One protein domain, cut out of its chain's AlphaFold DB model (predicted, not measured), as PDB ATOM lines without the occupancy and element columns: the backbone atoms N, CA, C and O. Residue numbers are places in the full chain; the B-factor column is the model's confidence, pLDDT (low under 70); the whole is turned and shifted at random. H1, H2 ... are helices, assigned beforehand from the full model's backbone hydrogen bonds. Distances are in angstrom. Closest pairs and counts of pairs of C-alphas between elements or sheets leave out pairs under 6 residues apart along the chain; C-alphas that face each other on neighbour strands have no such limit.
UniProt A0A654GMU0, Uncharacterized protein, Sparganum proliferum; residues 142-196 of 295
ATOM      1  N   SER A 142     182.414 144.086 257.011       70.12
ATOM      2  CA  SER A 142     182.761 143.761 255.620       70.12
ATOM      3  C   SER A 142     182.064 144.642 254.579       70.12
ATOM      4  O   SER A 142     182.666 144.967 253.561       70.12
ATOM      5  N   LEU A 143     180.821 145.090 254.813       79.44
ATOM      6  CA  LEU A 143     180.057 145.794 253.772       79.44
ATOM      7  C   LEU A 143     180.540 147.235 253.574       79.44
ATOM      8  O   LEU A 143     180.631 147.716 252.443       79.44
ATOM      9  N   LYS A 144     180.862 147.928 254.672       83.75
ATOM     10  CA  LYS A 144     181.389 149.297 254.620       83.75
ATOM     11  C   LYS A 144     182.795 149.323 254.024       83.75
ATOM     12  O   LYS A 144     183.075 150.172 253.182       83.75
ATOM     13  N   GLU A 145     183.652 148.383 254.419       85.25
ATOM     14  CA  GLU A 145     184.995 148.232 253.852       85.25
ATOM     15  C   GLU A 145     184.941 147.838 252.373       85.25
ATOM     16  O   GLU A 145     185.666 148.417 251.566       85.25
ATOM     17  N   TYR A 146     184.020 146.950 251.988       82.56
ATOM     18  CA  TYR A 146     183.758 146.615 250.588       82.56
ATOM     19  C   TYR A 146     183.330 147.846 249.777       82.56
ATOM     20  O   TYR A 146     183.869 148.087 248.697       82.56
ATOM     21  N   TYR A 147     182.420 148.668 250.308       82.62
ATOM     22  CA  TYR A 147     181.980 149.896 249.643       82.62
ATOM     23  C   TYR A 147     183.109 150.923 249.497       82.62
ATOM     24  O   TYR A 147     183.261 151.514 248.429       82.62
ATOM     25  N   GLU A 148     183.919 151.131 250.537       83.94
ATOM     26  CA  GLU A 148     185.077 152.031 250.470       83.94
ATOM     27  C   GLU A 148     186.157 151.501 249.512       83.94
ATOM     28  O   GLU A 148     186.750 152.270 248.750       83.94
ATOM     29  N   HIS A 149     186.366 150.183 249.467       83.06
ATOM     30  CA  HIS A 149     187.274 149.549 248.517       83.06
ATOM     31  C   HIS A 149     186.791 149.723 247.070       83.06
ATOM     32  O   HIS A 149     187.555 150.172 246.211       83.06
ATOM     33  N   LEU A 150     185.505 149.470 246.809       78.06
ATOM     34  CA  LEU A 150     184.881 149.675 245.503       78.06
ATOM     35  C   LEU A 150     184.988 151.144 245.065       78.06
ATOM     36  O   LEU A 150     185.393 151.441 243.943       78.06
ATOM     37  N   LYS A 151     184.715 152.079 245.978       81.44
ATOM     38  CA  LYS A 151     184.828 153.524 245.745       81.44
ATOM     39  C   LYS A 151     186.266 153.948 245.429       81.44
ATOM     40  O   LYS A 151     186.483 154.780 244.550       81.44
ATOM     41  N   SER A 152     187.255 153.355 246.098       81.00
ATOM     42  CA  SER A 152     188.684 153.568 245.823       81.00
ATOM     43  C   SER A 152     189.088 153.061 244.435       81.00
ATOM     44  O   SER A 152     189.782 153.768 243.698       81.00
ATOM     45  N   ILE A 153     188.604 151.876 244.041       77.69
ATOM     46  CA  ILE A 153     188.813 151.315 242.699       77.69
ATOM     47  C   ILE A 153     188.205 152.241 241.645       77.69
ATOM     48  O   ILE A 153     188.924 152.675 240.748       77.69
ATOM     49  N   ILE A 154     186.934 152.625 241.795       78.19
ATOM     50  CA  ILE A 154     186.243 153.546 240.878       78.19
ATOM     51  C   ILE A 154     187.017 154.865 240.763       78.19
ATOM     52  O   ILE A 154     187.297 155.323 239.657       78.19
ATOM     53  N   LYS A 155     187.481 155.442 241.876       80.31
ATOM     54  CA  LYS A 155     188.256 156.692 241.863       80.31
ATOM     55  C   LYS A 155     189.594 156.563 241.118       80.31
ATOM     56  O   LYS A 155     189.981 157.481 240.393       80.31
ATOM     57  N   ARG A 156     190.318 155.443 241.272       73.62
ATOM     58  CA  ARG A 156     191.558 155.183 240.509       73.62
ATOM     59  C   ARG A 156     191.277 154.953 239.030       73.62
ATOM     60  O   ARG A 156     192.030 155.452 238.198       73.62
ATOM     61  N   LEU A 157     190.210 154.221 238.714       68.81
ATOM     62  CA  LEU A 157     189.777 154.000 237.340       68.81
ATOM     63  C   LEU A 157     189.424 155.330 236.677       68.81
ATOM     64  O   LEU A 157     189.887 155.574 235.572       68.81
ATOM     65  N   ASN A 158     188.738 156.240 237.369       70.81
ATOM     66  CA  ASN A 158     188.373 157.541 236.807       70.81
ATOM     67  C   ASN A 158     189.557 158.452 236.511       70.81
ATOM     68  O   ASN A 158     189.555 159.106 235.470       70.81
ATOM     69  N   ARG A 159     190.592 158.445 237.362       76.88
ATOM     70  CA  ARG A 159     191.853 159.140 237.055       76.88
ATOM     71  C   ARG A 159     192.511 158.585 235.793       76.88
ATOM     72  O   ARG A 159     192.990 159.349 234.979       76.88
ATOM     73  N   LYS A 160     192.495 157.267 235.589       70.81
ATOM     74  CA  LYS A 160     193.097 156.654 234.391       70.81
ATOM     75  C   LYS A 160     192.222 156.790 233.137       70.81
ATOM     76  O   LYS A 160     192.729 156.883 232.024       70.81
ATOM     77  N   VAL A 161     190.902 156.829 233.313       69.31
ATOM     78  CA  VAL A 161     189.893 156.998 232.255       69.31
ATOM     79  C   VAL A 161     189.921 158.399 231.658       69.31
ATOM     80  O   VAL A 161     189.636 158.558 230.467       69.31
ATOM     81  N   SER A 162     190.215 159.436 232.445       69.12
ATOM     82  CA  SER A 162     190.337 160.795 231.909       69.12
ATOM     83  C   SER A 162     191.499 160.944 230.934       69.12
ATOM     84  O   SER A 162     191.362 161.736 230.006       69.12
ATOM     85  N   ASP A 163     192.552 160.148 231.107       76.31
ATOM     86  CA  ASP A 163     193.861 160.429 230.520       76.31
ATOM     87  C   ASP A 163     194.111 159.659 229.214       76.31
ATOM     88  O   ASP A 163     194.878 160.119 228.376       76.31
ATOM     89  N   SER A 164     193.440 158.518 228.994       83.94
ATOM     90  CA  SER A 164     193.619 157.719 227.771       83.94
ATOM     91  C   SER A 164     192.321 157.037 227.299       83.94
ATOM     92  O   SER A 164     191.643 156.369 228.096       83.94
ATOM     93  N   PRO A 165     191.957 157.159 226.002       81.50
ATOM     94  CA  PRO A 165     190.805 156.461 225.423       81.50
ATOM     95  C   PRO A 165     190.962 154.931 225.463       81.50
ATOM     96  O   PRO A 165     189.975 154.227 225.687       81.50
ATOM     97  N   ASP A 166     192.184 154.405 225.369       86.44
ATOM     98  CA  ASP A 166     192.446 152.960 225.446       86.44
ATOM     99  C   ASP A 166     192.164 152.402 226.840       86.44
ATOM    100  O   ASP A 166     191.647 151.290 227.002       86.44
ATOM    101  N   CYS A 167     192.444 153.197 227.877       81.25
ATOM    102  CA  CYS A 167     192.147 152.813 229.252       81.25
ATOM    103  C   CYS A 167     190.629 152.695 229.482       81.25
ATOM    104  O   CYS A 167     190.178 151.743 230.124       81.25
ATOM    105  N   ARG A 168     189.822 153.585 228.878       80.31
ATOM    106  CA  ARG A 168     188.348 153.469 228.891       80.31
ATOM    107  C   ARG A 168     187.875 152.171 228.272       80.31
ATOM    108  O   ARG A 168     187.052 151.487 228.874       80.31
ATOM    109  N   GLN A 169     188.394 151.826 227.095       84.06
ATOM    110  CA  GLN A 169     187.980 150.600 226.419       84.06
ATOM    111  C   GLN A 169     188.313 149.353 227.241       84.06
ATOM    112  O   GLN A 169     187.475 148.461 227.354       84.06
ATOM    113  N   LYS A 170     189.493 149.299 227.875       85.88
ATOM    114  CA  LYS A 170     189.868 148.177 228.755       85.88
ATOM    115  C   LYS A 170     188.905 148.018 229.936       85.88
ATOM    116  O   LYS A 170     188.537 146.895 230.272       85.88
ATOM    117  N   ILE A 171     188.460 149.125 230.527       80.19
ATOM    118  CA  ILE A 171     187.524 149.116 231.662       80.19
ATOM    119  C   ILE A 171     186.129 148.678 231.228       80.19
ATOM    120  O   ILE A 171     185.537 147.826 231.882       80.19
ATOM    121  N   ILE A 172     185.633 149.185 230.096       80.50
ATOM    122  CA  ILE A 172     184.348 148.753 229.528       80.50
ATOM    123  C   ILE A 172     184.378 147.247 229.232       80.50
ATOM    124  O   ILE A 172     183.450 146.537 229.602       80.50
ATOM    125  N   ARG A 173     185.475 146.721 228.663       85.50
ATOM    126  CA  ARG A 173     185.633 145.270 228.445       85.50
ATOM    127  C   ARG A 173     185.606 144.474 229.754       85.50
ATOM    128  O   ARG A 173     185.027 143.394 229.775       85.50
ATOM    129  N   GLN A 174     186.217 144.969 230.834       81.62
ATOM    130  CA  GLN A 174     186.171 144.281 232.131       81.62
ATOM    131  C   GLN A 174     184.783 144.314 232.774       81.62
ATOM    132  O   GLN A 174     184.352 143.300 233.310       81.62
ATOM    133  N   LEU A 175     184.073 145.438 232.680       79.12
ATOM    134  CA  LEU A 175     182.698 145.551 233.166       79.12
ATOM    135  C   LEU A 175     181.756 144.626 232.381       79.12
ATOM    136  O   LEU A 175     180.985 143.890 232.993       79.12
ATOM    137  N   ASN A 176     181.914 144.548 231.057       82.19
ATOM    138  CA  ASN A 176     181.169 143.602 230.224       82.19
ATOM    139  C   ASN A 176     181.455 142.142 230.596       82.19
ATOM    140  O   ASN A 176     180.536 141.330 230.629       82.19
ATOM    141  N   LYS A 177     182.710 141.793 230.922       88.31
ATOM    142  CA  LYS A 177     183.058 140.446 231.420       88.31
ATOM    143  C   LYS A 177     182.356 140.100 232.739       88.31
ATOM    144  O   LYS A 177     182.185 138.924 233.026       88.31
ATOM    145  N   GLN A 178     181.957 141.102 233.524       82.56
ATOM    146  CA  GLN A 178     181.183 140.933 234.757       82.56
ATOM    147  C   GLN A 178     179.661 140.994 234.529       82.56
ATOM    148  O   GLN A 178     178.908 141.003 235.497       82.56
ATOM    149  N   GLY A 179     179.200 141.048 233.274       88.62
ATOM    150  CA  GLY A 179     177.777 141.141 232.933       88.62
ATOM    151  C   GLY A 179     177.175 142.537 233.113       88.62
ATOM    152  O   GLY A 179     175.960 142.692 233.048       88.62
ATOM    153  N   VAL A 180     177.993 143.570 233.336       84.50
ATOM    154  CA  VAL A 180     177.505 144.952 233.409       84.50
ATOM    155  C   VAL A 180     177.276 145.465 231.991       84.50
ATOM    156  O   VAL A 180     178.214 145.516 231.199       84.50
ATOM    157  N   ASP A 181     176.045 145.878 231.684       85.50
ATOM    158  CA  ASP A 181     175.704 146.439 230.376       85.50
ATOM    159  C   ASP A 181     176.547 147.684 230.040       85.50
ATOM    160  O   ASP A 181     176.785 148.557 230.888       85.50
ATOM    161  N   VAL A 182     176.947 147.802 228.771       77.25
ATOM    162  CA  VAL A 182     177.780 148.903 228.261       77.25
ATOM    163  C   VAL A 182     177.124 150.253 228.533       77.25
ATOM    164  O   VAL A 182     177.800 151.199 228.943       77.25
ATOM    165  N   SER A 183     175.804 150.351 228.365       79.44
ATOM    166  CA  SER A 183     175.060 151.596 228.589       79.44
ATOM    167  C   SER A 183     175.121 152.017 230.057       79.44
ATOM    168  O   SER A 183     175.267 153.201 230.373       79.44
ATOM    169  N   THR A 184     175.071 151.042 230.969       82.50
ATOM    170  CA  THR A 184     175.205 151.265 232.414       82.50
ATOM    171  C   THR A 184     176.621 151.718 232.764       82.50
ATOM    172  O   THR A 184     176.788 152.725 233.456       82.50
ATOM    173  N   ALA A 185     177.645 151.056 232.222       74.94
ATOM    174  CA  ALA A 185     179.043 151.443 232.410       74.94
ATOM    175  C   ALA A 185     179.325 152.876 231.917       74.94
ATOM    176  O   ALA A 185     179.963 153.669 232.616       74.94
ATOM    177  N   VAL A 186     178.803 153.249 230.744       76.31
ATOM    178  CA  VAL A 186     178.951 154.600 230.177       76.31
ATOM    179  C   VAL A 186     178.231 155.648 231.032       76.31
ATOM    180  O   VAL A 186     178.808 156.706 231.301       76.31
ATOM    181  N   ASN A 187     177.018 155.361 231.512       82.06
ATOM    182  CA  ASN A 187     176.276 156.267 232.395       82.06
ATOM    183  C   ASN A 187     176.992 156.504 233.732       82.06
ATOM    184  O   ASN A 187     177.024 157.640 234.217       82.06
ATOM    185  N   ILE A 188     177.621 155.475 234.309       78.81
ATOM    186  CA  ILE A 188     178.440 155.608 235.526       78.81
ATOM    187  C   ILE A 188     179.611 156.570 235.272       78.81
ATOM    188  O   ILE A 188     179.794 157.537 236.011       78.81
ATOM    189  N   ILE A 189     180.344 156.382 234.171       76.38
ATOM    190  CA  ILE A 189     181.479 157.248 233.817       76.38
ATOM    191  C   ILE A 189     181.018 158.696 233.566       76.38
ATOM    192  O   ILE A 189     181.673 159.646 233.998       76.38
ATOM    193  N   GLN A 190     179.891 158.902 232.874       82.88
ATOM    194  CA  GLN A 190     179.375 160.246 232.585       82.88
ATOM    195  C   GLN A 190     178.898 160.985 233.840       82.88
ATOM    196  O   GLN A 190     179.216 162.166 234.019       82.88
ATOM    197  N   THR A 191     178.138 160.311 234.705       82.62
ATOM    198  CA  THR A 191     177.605 160.908 235.940       82.62
ATOM    199  C   THR A 191     178.725 161.324 236.885       82.62
ATOM    200  O   THR A 191     178.691 162.430 237.432       82.62
ATOM    201  N   GLU A 192     179.777 160.518 236.993       74.25
ATOM    202  CA  GLU A 192     180.947 160.864 237.792       74.25
ATOM    203  C   GLU A 192     181.752 162.020 237.192       74.25
ATOM    204  O   GLU A 192     182.134 162.948 237.909       74.25
ATOM    205  N   ARG A 193     181.942 162.046 235.867       78.38
ATOM    206  CA  ARG A 193     182.623 163.166 235.195       78.38
ATOM    207  C   ARG A 193     181.894 164.491 235.434       78.38
ATOM    208  O   ARG A 193     182.535 165.531 235.593       78.38
ATOM    209  N   LYS A 194     180.558 164.456 235.506       83.38
ATOM    210  CA  LYS A 194     179.717 165.613 235.847       83.38
ATOM    211  C   LYS A 194     179.869 166.020 237.319       83.38
ATOM    212  O   LYS A 194     179.940 167.215 237.601       83.38
ATOM    213  N   ALA A 195     179.978 165.058 238.236       75.19
ATOM    214  CA  ALA A 195     180.224 165.320 239.655       75.19
ATOM    215  C   ALA A 195     181.623 165.909 239.914       75.19
ATOM    216  O   ALA A 195     181.756 166.854 240.688       75.19
ATOM    217  N   SER A 196     182.656 165.421 239.217       75.00
ATOM    218  CA  SER A 196     184.033 165.909 239.369       75.00
ATOM    219  C   SER A 196     184.214 167.366 238.935       75.00
ATOM    220  O   SER A 196     185.061 168.052 239.503       75.00
TER     221      SER A 196
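AT A GLANCE: This is residues 142 to 196 of the 295 residues of an uncharacterized protein of Sparganum proliferum (UniProt A0A654GMU0). Picture two open Vs joined through one shared helix: the long helix H1 folds back into H2, and H2 folds back into H3, which crosses near the last part of H1 at a wide angle. Residues 142 to 153, in H1, stick out as a free arm. The printed part has 55 residues, with three named helices in the order H1, H2, H3 and no named strand; the class is all helix. The whole is compact, with a radius of gyration of the C-alphas of 11.5 A, and spans 33 by 26 by 17 A.

HOW THE PARTS SIT: Start with H1, residues 142 to 163, and go on to H2, residues 165 to 177. They form a helical hairpin, opposite ways at a shallow tilt of 34.8 degrees, only just short of steep. They touch through residues 157 to 161 of H1 and 167 to 171 of H2 alone; look at Val 161 and Arg 168, whose C-alphas are the closest, 5.1 A apart. Next comes H3, residues 182 to 196, which runs the opposite way to H2 at a steep tilt of 50 degrees. Residues 172 to 176 of H2 and 182 to 186 of H3 alone make this touch, with the C-alphas of Asn 176 and Val 182 closest, at 6.6 A. H1 and H3 are close but not clearly touching, about perpendicular at 84 degrees; their closest C-alphas, of Asn 158 and Ile 189, are 7.5 A apart. In H2 and H3 every O i to N i+4 pair is within hydrogen-bond range, in H1 17 of 18.

IN THESE COORDINATES: Find C-alpha 142 at (182.761, 143.761, 255.620); from there H1 runs 32.1 A to C-alpha 163. H2 begins at C-alpha 165, at (190.805, 156.461, 225.423), and covers 18.8 A. H3 covers 21.3 A and ends at C-alpha 196, at (184.033, 165.909, 239.369).

THE WHOLE: The C-alphas farthest apart are those of Ser 142 and Pro 165, at 33.7 A. The printed part has no cut, and both links are tight, of 1 and 4 residues. In the B-factor column, residues 157, 161 and 162 are under 70; the mean pLDDT of the printed part is 79.7.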